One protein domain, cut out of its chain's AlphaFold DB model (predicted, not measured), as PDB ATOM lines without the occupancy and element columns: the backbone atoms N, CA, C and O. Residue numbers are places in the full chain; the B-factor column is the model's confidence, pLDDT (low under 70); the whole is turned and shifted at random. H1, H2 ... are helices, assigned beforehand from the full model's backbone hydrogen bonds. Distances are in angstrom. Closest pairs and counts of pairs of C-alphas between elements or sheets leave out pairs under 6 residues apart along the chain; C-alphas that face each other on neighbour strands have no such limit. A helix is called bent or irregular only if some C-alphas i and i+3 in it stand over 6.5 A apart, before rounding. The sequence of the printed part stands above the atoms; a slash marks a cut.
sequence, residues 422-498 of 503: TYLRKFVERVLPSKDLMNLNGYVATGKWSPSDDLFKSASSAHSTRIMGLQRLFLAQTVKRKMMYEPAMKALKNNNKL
ATOM      1  N   THR A 422      31.149  -2.827 -34.898       89.38
ATOM      2  CA  THR A 422      30.616  -3.087 -36.252       89.38
ATOM      3  C   THR A 422      30.372  -4.567 -36.564       89.38
ATOM      4  O   THR A 422      29.277  -4.915 -37.005       89.38
ATOM      5  N   TYR A 423      31.339  -5.454 -36.307       89.75
ATOM      6  CA  TYR A 423      31.187  -6.894 -36.569       89.75
ATOM      7  C   TYR A 423      30.098  -7.535 -35.700       89.75
ATOM      8  O   TYR A 423      29.241  -8.252 -36.214       89.75
ATOM      9  N   LEU A 424      30.074  -7.214 -34.399       87.88
ATOM     10  CA  LEU A 424      29.072  -7.732 -33.467       87.88
ATOM     11  C   LEU A 424      27.663  -7.240 -33.826       87.88
ATOM     12  O   LEU A 424      26.729  -8.037 -33.815       87.88
ATOM     13  N   ARG A 425      27.506  -5.969 -34.232       90.94
ATOM     14  CA  ARG A 425      26.242  -5.488 -34.813       90.94
ATOM     15  C   ARG A 425      25.860  -6.322 -36.030       90.94
ATOM     16  O   ARG A 425      24.741  -6.815 -36.066       90.94
ATOM     17  N   LYS A 426      26.741  -6.464 -37.027       91.19
ATOM     18  CA  LYS A 426      26.411  -7.174 -38.278       91.19
ATOM     19  C   LYS A 426      26.006  -8.629 -38.032       91.19
ATOM     20  O   LYS A 426      25.108  -9.120 -38.709       91.19
ATOM     21  N   PHE A 427      26.605  -9.287 -37.038       90.75
ATOM     22  CA  PHE A 427      26.163 -10.598 -36.563       90.75
ATOM     23  C   PHE A 427      24.745 -10.543 -35.966       90.75
ATOM     24  O   PHE A 427      23.859 -11.243 -36.453       90.75
ATOM     25  N   VAL A 428      24.496  -9.665 -34.986       88.38
ATOM     26  CA  VAL A 428      23.174  -9.512 -34.344       88.38
ATOM     27  C   VAL A 428      22.082  -9.159 -35.363       88.38
ATOM     28  O   VAL A 428      21.017  -9.764 -35.362       88.38
ATOM     29  N   GLU A 429      22.339  -8.231 -36.286       89.81
ATOM     30  CA  GLU A 429      21.379  -7.826 -37.322       89.81
ATOM     31  C   GLU A 429      21.059  -8.942 -38.328       89.81
ATOM     32  O   GLU A 429      19.953  -8.954 -38.883       89.81
ATOM     33  N   ARG A 430      21.996  -9.878 -38.549       89.69
ATOM     34  CA  ARG A 430      21.802 -11.074 -39.381       89.69
ATOM     35  C   ARG A 430      20.902 -12.096 -38.686       89.69
ATOM     36  O   ARG A 430      19.976 -12.579 -39.327       89.69
ATOM     37  N   VAL A 431      21.144 -12.394 -37.404       88.75
ATOM     38  CA  VAL A 431      20.396 -13.435 -36.662       88.75
ATOM     39  C   VAL A 431      19.054 -12.962 -36.094       88.75
ATOM     40  O   VAL A 431      18.188 -13.788 -35.830       88.75
ATOM     41  N   LEU A 432      18.845 -11.652 -35.921       86.44
ATOM     42  CA  LEU A 432      17.575 -11.095 -35.440       86.44
ATOM     43  C   LEU A 432      16.439 -11.392 -36.447       86.44
ATOM     44  O   LEU A 432      16.522 -10.903 -37.578       86.44
ATOM     45  N   PRO A 433      15.373 -12.135 -36.093       87.44
ATOM     46  CA  PRO A 433      14.250 -12.382 -36.999       87.44
ATOM     47  C   PRO A 433      13.354 -11.142 -37.147       87.44
ATOM     48  O   PRO A 433      13.447 -10.192 -36.371       87.44
ATOM     49  N   SER A 434      12.463 -11.167 -38.141       88.44
ATOM     50  CA  SER A 434      11.304 -10.265 -38.210       88.44
ATOM     51  C   SER A 434      10.150 -10.917 -37.441       88.44
ATOM     52  O   SER A 434       9.835 -12.075 -37.720       88.44
ATOM     53  N   LYS A 435       9.565 -10.245 -36.441       87.81
ATOM     54  CA  LYS A 435       8.540 -10.837 -35.553       87.81
ATOM     55  C   LYS A 435       7.468  -9.811 -35.184       87.81
ATOM     56  O   LYS A 435       7.780  -8.732 -34.688       87.81
ATOM     57  N   ASP A 436       6.201 -10.172 -35.388       86.81
ATOM     58  CA  ASP A 436       5.047  -9.348 -35.004       86.81
ATOM     59  C   ASP A 436       4.737  -9.500 -33.507       86.81
ATOM     60  O   ASP A 436       3.790 -10.173 -33.106       86.81
ATOM     61  N   LEU A 437       5.576  -8.904 -32.656       84.50
ATOM     62  CA  LEU A 437       5.418  -8.985 -31.197       84.50
ATOM     63  C   LEU A 437       4.154  -8.266 -30.679       84.50
ATOM     64  O   LEU A 437       3.676  -8.585 -29.590       84.50
ATOM     65  N   MET A 438       3.616  -7.313 -31.448       83.88
ATOM     66  CA  MET A 438       2.470  -6.467 -31.077       83.88
ATOM     67  C   MET A 438       1.120  -6.966 -31.627       83.88
ATOM     68  O   MET A 438       0.100  -6.335 -31.355       83.88
ATOM     69  N   ASN A 439       1.107  -8.067 -32.390       87.75
ATOM     70  CA  ASN A 439      -0.053  -8.552 -33.150       87.75
ATOM     71  C   ASN A 439      -0.679  -7.460 -34.038       87.75
ATOM     72  O   ASN A 439      -1.889  -7.219 -34.037       87.75
ATOM     73  N   LEU A 440       0.164  -6.779 -34.815       87.75
ATOM     74  CA  LEU A 440      -0.241  -5.768 -35.788       87.75
ATOM     75  C   LEU A 440      -1.211  -6.340 -36.829       87.75
ATOM     76  O   LEU A 440      -2.105  -5.621 -37.272       87.75
ATOM     77  N   ASN A 441      -1.098  -7.625 -37.189       87.81
ATOM     78  CA  ASN A 441      -2.083  -8.272 -38.062       87.81
ATOM     79  C   ASN A 441      -3.477  -8.357 -37.411       87.81
ATOM     80  O   ASN A 441      -4.466  -8.033 -38.069       87.81
ATOM     81  N   GLY A 442      -3.560  -8.727 -36.129       88.00
ATOM     82  CA  GLY A 442      -4.805  -8.712 -35.355       88.00
ATOM     83  C   GLY A 442      -5.370  -7.302 -35.171       88.00
ATOM     84  O   GLY A 442      -6.564  -7.094 -35.390       88.00
ATOM     85  N   TYR A 443      -4.523  -6.313 -34.868       86.81
ATOM     86  CA  TYR A 443      -4.943  -4.911 -34.760       86.81
ATOM     87  C   TYR A 443      -5.535  -4.379 -36.071       86.81
ATOM     88  O   TYR A 443      -6.616  -3.797 -36.060       86.81
ATOM     89  N   VAL A 444      -4.876  -4.599 -37.212       86.06
ATOM     90  CA  VAL A 444      -5.365  -4.109 -38.514       86.06
ATOM     91  C   VAL A 444      -6.679  -4.792 -38.932       86.06
ATOM     92  O   VAL A 444      -7.494  -4.165 -39.608       86.06
ATOM     93  N   ALA A 445      -6.908  -6.039 -38.507       85.56
ATOM     94  CA  ALA A 445      -8.147  -6.770 -38.771       85.56
ATOM     95  C   ALA A 445      -9.319  -6.373 -37.848       85.56
ATOM     96  O   ALA A 445     -10.469  -6.419 -38.276       85.56
ATOM     97  N   THR A 446      -9.052  -6.005 -36.586       85.50
ATOM     98  CA  THR A 446     -10.085  -5.889 -35.526       85.50
ATOM     99  C   THR A 446     -10.206  -4.503 -34.883       85.50
ATOM    100  O   THR A 446     -11.138  -4.261 -34.117       85.50
ATOM    101  N   GLY A 447      -9.244  -3.608 -35.119       81.94
ATOM    102  CA  GLY A 447      -9.094  -2.334 -34.408       81.94
ATOM    103  C   GLY A 447      -8.601  -2.455 -32.956       81.94
ATOM    104  O   GLY A 447      -8.464  -1.431 -32.286       81.94
ATOM    105  N   LYS A 448      -8.335  -3.670 -32.449       81.31
ATOM    106  CA  LYS A 448      -7.956  -3.928 -31.048       81.31
ATOM    107  C   LYS A 448      -6.521  -4.433 -30.927       81.31
ATOM    108  O   LYS A 448      -6.094  -5.320 -31.664       81.31
ATOM    109  N   TRP A 449      -5.778  -3.886 -29.969       80.38
ATOM    110  CA  TRP A 449      -4.441  -4.376 -29.637       80.38
ATOM    111  C   TRP A 449      -4.528  -5.693 -28.862       80.38
ATOM    112  O   TRP A 449      -5.471  -5.931 -28.113       80.38
ATOM    113  N   SER A 450      -3.563  -6.578 -29.100       79.44
ATOM    114  CA  SER A 450      -3.456  -7.886 -28.440       79.44
ATOM    115  C   SER A 450      -2.008  -8.397 -28.536       79.44
ATOM    116  O   SER A 450      -1.742  -9.381 -29.231       79.44
ATOM    117  N   PRO A 451      -1.039  -7.683 -27.928       77.25
ATOM    118  CA  PRO A 451       0.380  -8.020 -28.011       77.25
ATOM    119  C   PRO A 451       0.680  -9.391 -27.396       77.25
ATOM    120  O   PRO A 451      -0.019  -9.859 -26.503       77.25
ATOM    121  N   SER A 452       1.767 -10.012 -27.846       72.31
ATOM    122  CA  SER A 452       2.244 -11.288 -27.293       72.31
ATOM    123  C   SER A 452       3.035 -11.095 -25.997       72.31
ATOM    124  O   SER A 452       3.800 -10.137 -25.877       72.31
ATOM    125  N   ASP A 453       2.952 -12.051 -25.066       69.88
ATOM    126  CA  ASP A 453       3.704 -12.038 -23.793       69.88
ATOM    127  C   ASP A 453       5.223 -11.888 -23.986       69.88
ATOM    128  O   ASP A 453       5.934 -11.310 -23.158       69.88
ATOM    129  N   ASP A 454       5.735 -12.393 -25.109       67.56
ATOM    130  CA  ASP A 454       7.133 -12.263 -25.517       67.56
ATOM    131  C   ASP A 454       7.583 -10.808 -25.676       67.56
ATOM    132  O   ASP A 454       8.760 -10.515 -25.459       67.56
ATOM    133  N   LEU A 455       6.678  -9.880 -26.009       64.50
ATOM    134  CA  LEU A 455       6.987  -8.451 -26.091       64.50
ATOM    135  C   LEU A 455       7.518  -7.944 -24.742       64.50
ATOM    136  O   LEU A 455       8.595  -7.351 -24.680       64.50
ATOM    137  N   PHE A 456       6.815  -8.267 -23.656       53.72
ATOM    138  CA  PHE A 456       7.149  -7.841 -22.296       53.72
ATOM    139  C   PHE A 456       8.435  -8.493 -21.767       53.72
ATOM    140  O   PHE A 456       9.194  -7.840 -21.038       53.72
ATOM    141  N   LYS A 457       8.701  -9.745 -22.181       53.28
ATOM    142  CA  LYS A 457       9.930 -10.509 -21.890       53.28
ATOM    143  C   LYS A 457      11.148 -10.004 -22.676       53.28
ATOM    144  O   LYS A 457      12.261 -10.034 -22.162       53.28
ATOM    145  N   SER A 458      10.958  -9.523 -23.908       49.47
ATOM    146  CA  SER A 458      12.052  -9.125 -24.816       49.47
ATOM    147  C   SER A 458      12.779  -7.827 -24.426       49.47
ATOM    148  O   SER A 458      13.893  -7.580 -24.886       49.47
ATOM    149  N   ALA A 459      12.174  -7.001 -23.568       41.66
ATOM    150  CA  ALA A 459      12.636  -5.644 -23.277       41.66
ATOM    151  C   ALA A 459      13.838  -5.533 -22.307       41.66
ATOM    152  O   ALA A 459      14.317  -4.426 -22.078       41.66
ATOM    153  N   SER A 460      14.313  -6.630 -21.701       35.69
ATOM    154  CA  SER A 460      15.178  -6.595 -20.502       35.69
ATOM    155  C   SER A 460      16.649  -7.007 -20.692       35.69
ATOM    156  O   SER A 460      17.435  -6.865 -19.757       35.69
ATOM    157  N   SER A 461      17.056  -7.529 -21.854       36.09
ATOM    158  CA  SER A 461      18.279  -8.357 -21.964       36.09
ATOM    159  C   SER A 461      19.412  -7.822 -22.861       36.09
ATOM    160  O   SER A 461      20.444  -8.477 -22.999       36.09
ATOM    161  N   ALA A 462      19.284  -6.632 -23.463       41.66
ATOM    162  CA  ALA A 462      20.171  -6.172 -24.550       41.66
ATOM    163  C   ALA A 462      21.218  -5.087 -24.177       41.66
ATOM    164  O   ALA A 462      21.665  -4.325 -25.039       41.66
ATOM    165  N   HIS A 463      21.655  -5.003 -22.915       52.94
ATOM    166  CA  HIS A 463      22.553  -3.943 -22.407       52.94
ATOM    167  C   HIS A 463      24.049  -4.114 -22.774       52.94
ATOM    168  O   HIS A 463      24.945  -3.952 -21.947       52.94
ATOM    169  N   SER A 464      24.356  -4.416 -24.039       57.81
ATOM    170  CA  SER A 464      25.737  -4.635 -24.493       57.81
ATOM    171  C   SER A 464      26.544  -3.335 -24.617       57.81
ATOM    172  O   SER A 464      26.308  -2.512 -25.501       57.81
ATOM    173  N   THR A 465      27.585  -3.191 -23.794       63.78
ATOM    174  CA  THR A 465      28.591  -2.106 -23.860       63.78
ATOM    175  C   THR A 465      29.581  -2.246 -25.033       63.78
ATOM    176  O   THR A 465      30.497  -1.432 -25.193       63.78
ATOM    177  N   ARG A 466      29.417  -3.286 -25.868       73.50
ATOM    178  CA  ARG A 466      30.305  -3.613 -26.997       73.50
ATOM    179  C   ARG A 466      29.885  -2.955 -28.321       73.50
ATOM    180  O   ARG A 466      30.723  -2.841 -29.211       73.50
ATOM    181  N   ILE A 467      28.633  -2.501 -28.455       78.50
ATOM    182  CA  ILE A 467      28.120  -1.779 -29.637       78.50
ATOM    183  C   ILE A 467      27.790  -0.341 -29.226       78.50
ATOM    184  O   ILE A 467      26.958  -0.120 -28.345       78.50
ATOM    185  N   MET A 468      28.447   0.644 -29.842       77.25
ATOM    186  CA  MET A 468      28.394   2.044 -29.399       77.25
ATOM    187  C   MET A 468      28.251   3.024 -30.567       77.25
ATOM    188  O   MET A 468      28.295   2.623 -31.732       77.25
ATOM    189  N   GLY A 469      28.040   4.305 -30.249       79.00
ATOM    190  CA  GLY A 469      27.989   5.385 -31.233       79.00
ATOM    191  C   GLY A 469      27.018   5.103 -32.385       79.00
ATOM    192  O   GLY A 469      25.889   4.643 -32.179       79.00
ATOM    193  N   LEU A 470      27.482   5.339 -33.612       85.56
ATOM    194  CA  LEU A 470      26.708   5.124 -34.836       85.56
ATOM    195  C   LEU A 470      26.236   3.667 -35.009       85.56
ATOM    196  O   LEU A 470      25.107   3.428 -35.438       85.56
ATOM    197  N   GLN A 471      27.053   2.682 -34.617       86.75
ATOM    198  CA  GLN A 471      26.695   1.262 -34.735       86.75
ATOM    199  C   GLN A 471      25.500   0.906 -33.830       86.75
ATOM    200  O   GLN A 471      24.646   0.105 -34.212       86.75
ATOM    201  N   ARG A 472      25.368   1.542 -32.657       84.88
ATOM    202  CA  ARG A 472      24.193   1.348 -31.785       84.88
ATOM    203  C   ARG A 472      22.923   1.954 -32.390       84.88
ATOM    204  O   ARG A 472      21.861   1.344 -32.298       84.88
ATOM    205  N   LEU A 473      23.035   3.102 -33.061       87.00
ATOM    206  CA  LEU A 473      21.923   3.705 -33.801       87.00
ATOM    207  C   LEU A 473      21.462   2.811 -34.967       87.00
ATOM    208  O   LEU A 473      20.261   2.661 -35.182       87.00
ATOM    209  N   PHE A 474      22.389   2.170 -35.687       90.44
ATOM    210  CA  PHE A 474      22.049   1.229 -36.766       90.44
ATOM    211  C   PHE A 474      21.291   0.007 -36.241       90.44
ATOM    212  O   PHE A 474      20.250  -0.343 -36.801       90.44
ATOM    213  N   LEU A 475      21.748  -0.569 -35.123       88.12
ATOM    214  CA  LEU A 475      21.056  -1.681 -34.474       88.12
ATOM    215  C   LEU A 475      19.632  -1.284 -34.057       88.12
ATOM    216  O   LEU A 475      18.687  -2.003 -34.370       88.12
ATOM    217  N   ALA A 476      19.454  -0.112 -33.437       87.25
ATOM    218  CA  ALA A 476      18.136   0.394 -33.052       87.25
ATOM    219  C   ALA A 476      17.209   0.621 -34.265       87.25
ATOM    220  O   ALA A 476      16.023   0.286 -34.211       87.25
ATOM    221  N   GLN A 477      17.740   1.114 -35.395       91.38
ATOM    222  CA  GLN A 477      16.983   1.184 -36.651       91.38
ATOM    223  C   GLN A 477      16.575  -0.209 -37.154       91.38
ATOM    224  O   GLN A 477      15.451  -0.370 -37.624       91.38
ATOM    225  N   THR A 478      17.454  -1.214 -37.061       91.75
ATOM    226  CA  THR A 478      17.141  -2.596 -37.470       91.75
ATOM    227  C   THR A 478      16.087  -3.235 -36.574       91.75
ATOM    228  O   THR A 478      15.182  -3.881 -37.098       91.75
ATOM    229  N   VAL A 479      16.143  -3.008 -35.257       89.00
ATOM    230  CA  VAL A 479      15.106  -3.457 -34.311       89.00
ATOM    231  C   VAL A 479      13.753  -2.851 -34.682       89.00
ATOM    232  O   VAL A 479      12.807  -3.600 -34.910       89.00
ATOM    233  N   LYS A 480      13.657  -1.525 -34.862       90.31
ATOM    234  CA  LYS A 480      12.404  -0.895 -35.314       90.31
ATOM    235  C   LYS A 480      11.935  -1.433 -36.671       90.31
ATOM    236  O   LYS A 480      10.738  -1.635 -36.875       90.31
ATOM    237  N   ARG A 481      12.855  -1.693 -37.603       92.56
ATOM    238  CA  ARG A 481      12.496  -2.245 -38.913       92.56
ATOM    239  C   ARG A 481      11.885  -3.646 -38.791       92.56
ATOM    240  O   ARG A 481      10.799  -3.859 -39.315       92.56
ATOM    241  N   LYS A 482      12.540  -4.559 -38.065       91.25
ATOM    242  CA  LYS A 482      12.156  -5.979 -37.938       91.25
ATOM    243  C   LYS A 482      11.018  -6.258 -36.942       91.25
ATOM    244  O   LYS A 482      10.325  -7.256 -37.091       91.25
ATOM    245  N   MET A 483      10.807  -5.392 -35.949       88.50
ATOM    246  CA  MET A 483       9.790  -5.594 -34.897       88.50
ATOM    247  C   MET A 483       8.563  -4.683 -35.028       88.50
ATOM    248  O   MET A 483       7.600  -4.855 -34.289       88.50
ATOM    249  N   MET A 484       8.590  -3.689 -35.927       90.69
ATOM    250  CA  MET A 484       7.514  -2.692 -36.054       90.69
ATOM    251  C   MET A 484       7.140  -2.441 -37.521       90.69
ATOM    252  O   MET A 484       5.984  -2.614 -37.892       90.69
ATOM    253  N   TYR A 485       8.106  -2.068 -38.371       92.38
ATOM    254  CA  TYR A 485       7.821  -1.677 -39.761       92.38
ATOM    255  C   TYR A 485       7.466  -2.865 -40.665       92.38
ATOM    256  O   TYR A 485       6.413  -2.857 -41.297       92.38
ATOM    257  N   GLU A 486       8.324  -3.888 -40.727       93.00
ATOM    258  CA  GLU A 486       8.103  -5.088 -41.546       93.00
ATOM    259  C   GLU A 486       6.789  -5.810 -41.150       93.00
ATOM    260  O   GLU A 486       5.975  -6.055 -42.047       93.00
ATOM    261  N   PRO A 487       6.490  -6.049 -39.850       92.56
ATOM    262  CA  PRO A 487       5.177  -6.529 -39.411       92.56
ATOM    263  C   PRO A 487       3.996  -5.635 -39.815       92.56
ATOM    264  O   PRO A 487       3.029  -6.142 -40.382       92.56
ATOM    265  N   ALA A 488       4.061  -4.316 -39.587       91.75
ATOM    266  CA  ALA A 488       2.945  -3.415 -39.891       91.75
ATOM    267  C   ALA A 488       2.643  -3.351 -41.396       91.75
ATOM    268  O   ALA A 488       1.482  -3.415 -41.796       91.75
ATOM    269  N   MET A 489       3.674  -3.284 -42.244       90.94
ATOM    270  CA  MET A 489       3.494  -3.297 -43.699       90.94
ATOM    271  C   MET A 489       2.901  -4.630 -44.185       90.94
ATOM    272  O   MET A 489       2.028  -4.620 -45.054       90.94
ATOM    273  N   LYS A 490       3.305  -5.767 -43.596       91.75
ATOM    274  CA  LYS A 490       2.703  -7.080 -43.886       91.75
ATOM    275  C   LYS A 490       1.230  -7.127 -43.466       91.75
ATOM    276  O   LYS A 490       0.388  -7.493 -44.279       91.75
ATOM    277  N   ALA A 491       0.908  -6.700 -42.246       90.94
ATOM    278  CA  ALA A 491      -0.460  -6.638 -41.727       90.94
ATOM    279  C   ALA A 491      -1.393  -5.794 -42.614       90.94
ATOM    280  O   ALA A 491      -2.512  -6.206 -42.923       90.94
ATOM    281  N   LEU A 492      -0.921  -4.630 -43.069       88.75
ATOM    282  CA  LEU A 492      -1.692  -3.718 -43.916       88.75
ATOM    283  C   LEU A 492      -1.880  -4.244 -45.350       88.75
ATOM    284  O   LEU A 492      -2.946  -4.019 -45.927       88.75
ATOM    285  N   LYS A 493      -0.898  -4.980 -45.897       87.81
ATOM    286  CA  LYS A 493      -1.025  -5.681 -47.188       87.81
ATOM    287  C   LYS A 493      -1.996  -6.865 -47.087       87.81
ATOM    288  O   LYS A 493      -2.903  -6.956 -47.903       87.81
ATOM    289  N   ASN A 494      -1.878  -7.699 -46.049       89.88
ATOM    290  CA  ASN A 494      -2.763  -8.850 -45.804       89.88
ATOM    291  C   ASN A 494      -4.253  -8.469 -45.725       89.88
ATOM    292  O   ASN A 494      -5.106  -9.217 -46.187       89.88
ATOM    293  N   ASN A 495      -4.568  -7.317 -45.125       86.12
ATOM    294  CA  ASN A 495      -5.942  -6.857 -44.897       86.12
ATOM    295  C   ASN A 495      -6.455  -5.880 -45.980       86.12
ATOM    296  O   ASN A 495      -7.490  -5.243 -45.782       86.12
ATOM    297  N   ASN A 496      -5.729  -5.705 -47.095       83.75
ATOM    298  CA  ASN A 496      -6.050  -4.751 -48.171       83.75
ATOM    299  C   ASN A 496      -6.273  -3.294 -47.693       83.75
ATOM    300  O   ASN A 496      -7.015  -2.529 -48.309       83.75
ATOM    301  N   LYS A 497      -5.628  -2.884 -46.588       76.19
ATOM    302  CA  LYS A 497      -5.789  -1.542 -45.988       76.19
ATOM    303  C   LYS A 497      -4.807  -0.499 -46.534       76.19
ATOM    304  O   LYS A 497      -4.968   0.688 -46.261       76.19
ATOM    305  N   LEU A 498      -3.811  -0.915 -47.320       65.75
ATOM    306  CA  LEU A 498      -2.867  -0.023 -47.996       65.75
ATOM    307  C   LEU A 498      -2.922  -0.212 -49.514       65.75
ATOM    308  O   LEU A 498      -2.533  -1.253 -50.032       65.75
TER     309      LEU A 498
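Overview. This is residues 422 to 498 of the 503 residues of the protein "4Fe-4S ferredoxin-type domain-containing protein" of Proteobacteria bacterium (UniProt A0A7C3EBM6). A long, nearly straight helix, H4, makes the length; H1 packs side by side with its first arm and H2 on its second, while the stretch from H2 to H4 bows away as an open loop with H3. The 77 printed residues have four named helices, H1 to H4 in order, and no named strand: all helix, loose, radius of gyration of the C-alphas 14.4 A, spans 41 by 25 by 18 A.

Along the chain. Find C-alpha 422 at (30.616, -3.087, -36.252); H1 runs from there to 431, 14.5 A. Then come H2, residues 440 to 446, and H3, 453 to 458. H4, residues 469 to 494, is one helix by its hydrogen bonds, but bent: C-alphas 483 and 486 are 6.9 A apart. Its arms are H4a, 469 to 483, 21.6 A, and H4b, 486 to 494, ending at (-2.763, -8.850, -45.804).

Arrangement. See H1 touch H4a, closest C-alphas Thr 422 and Gln 471, 6.0 A, the same way at a shallow 7 degrees. H2 touches H4b, closest C-alphas Asn 441 and Ala 491, 4.3 A, the same way at 33 degrees, only just shallow. H3 touches no helix. Every O i to N i+4 pair in H1, H2, H3, H4a and H4b is within hydrogen-bond range.

Size, cuts and confidence. The farthest C-alphas, Thr 465 and Asn 496, are 42.4 A apart. The printed part has no cut and no long link. Look for pLDDT under 70 at residues 453 to 465 and 498.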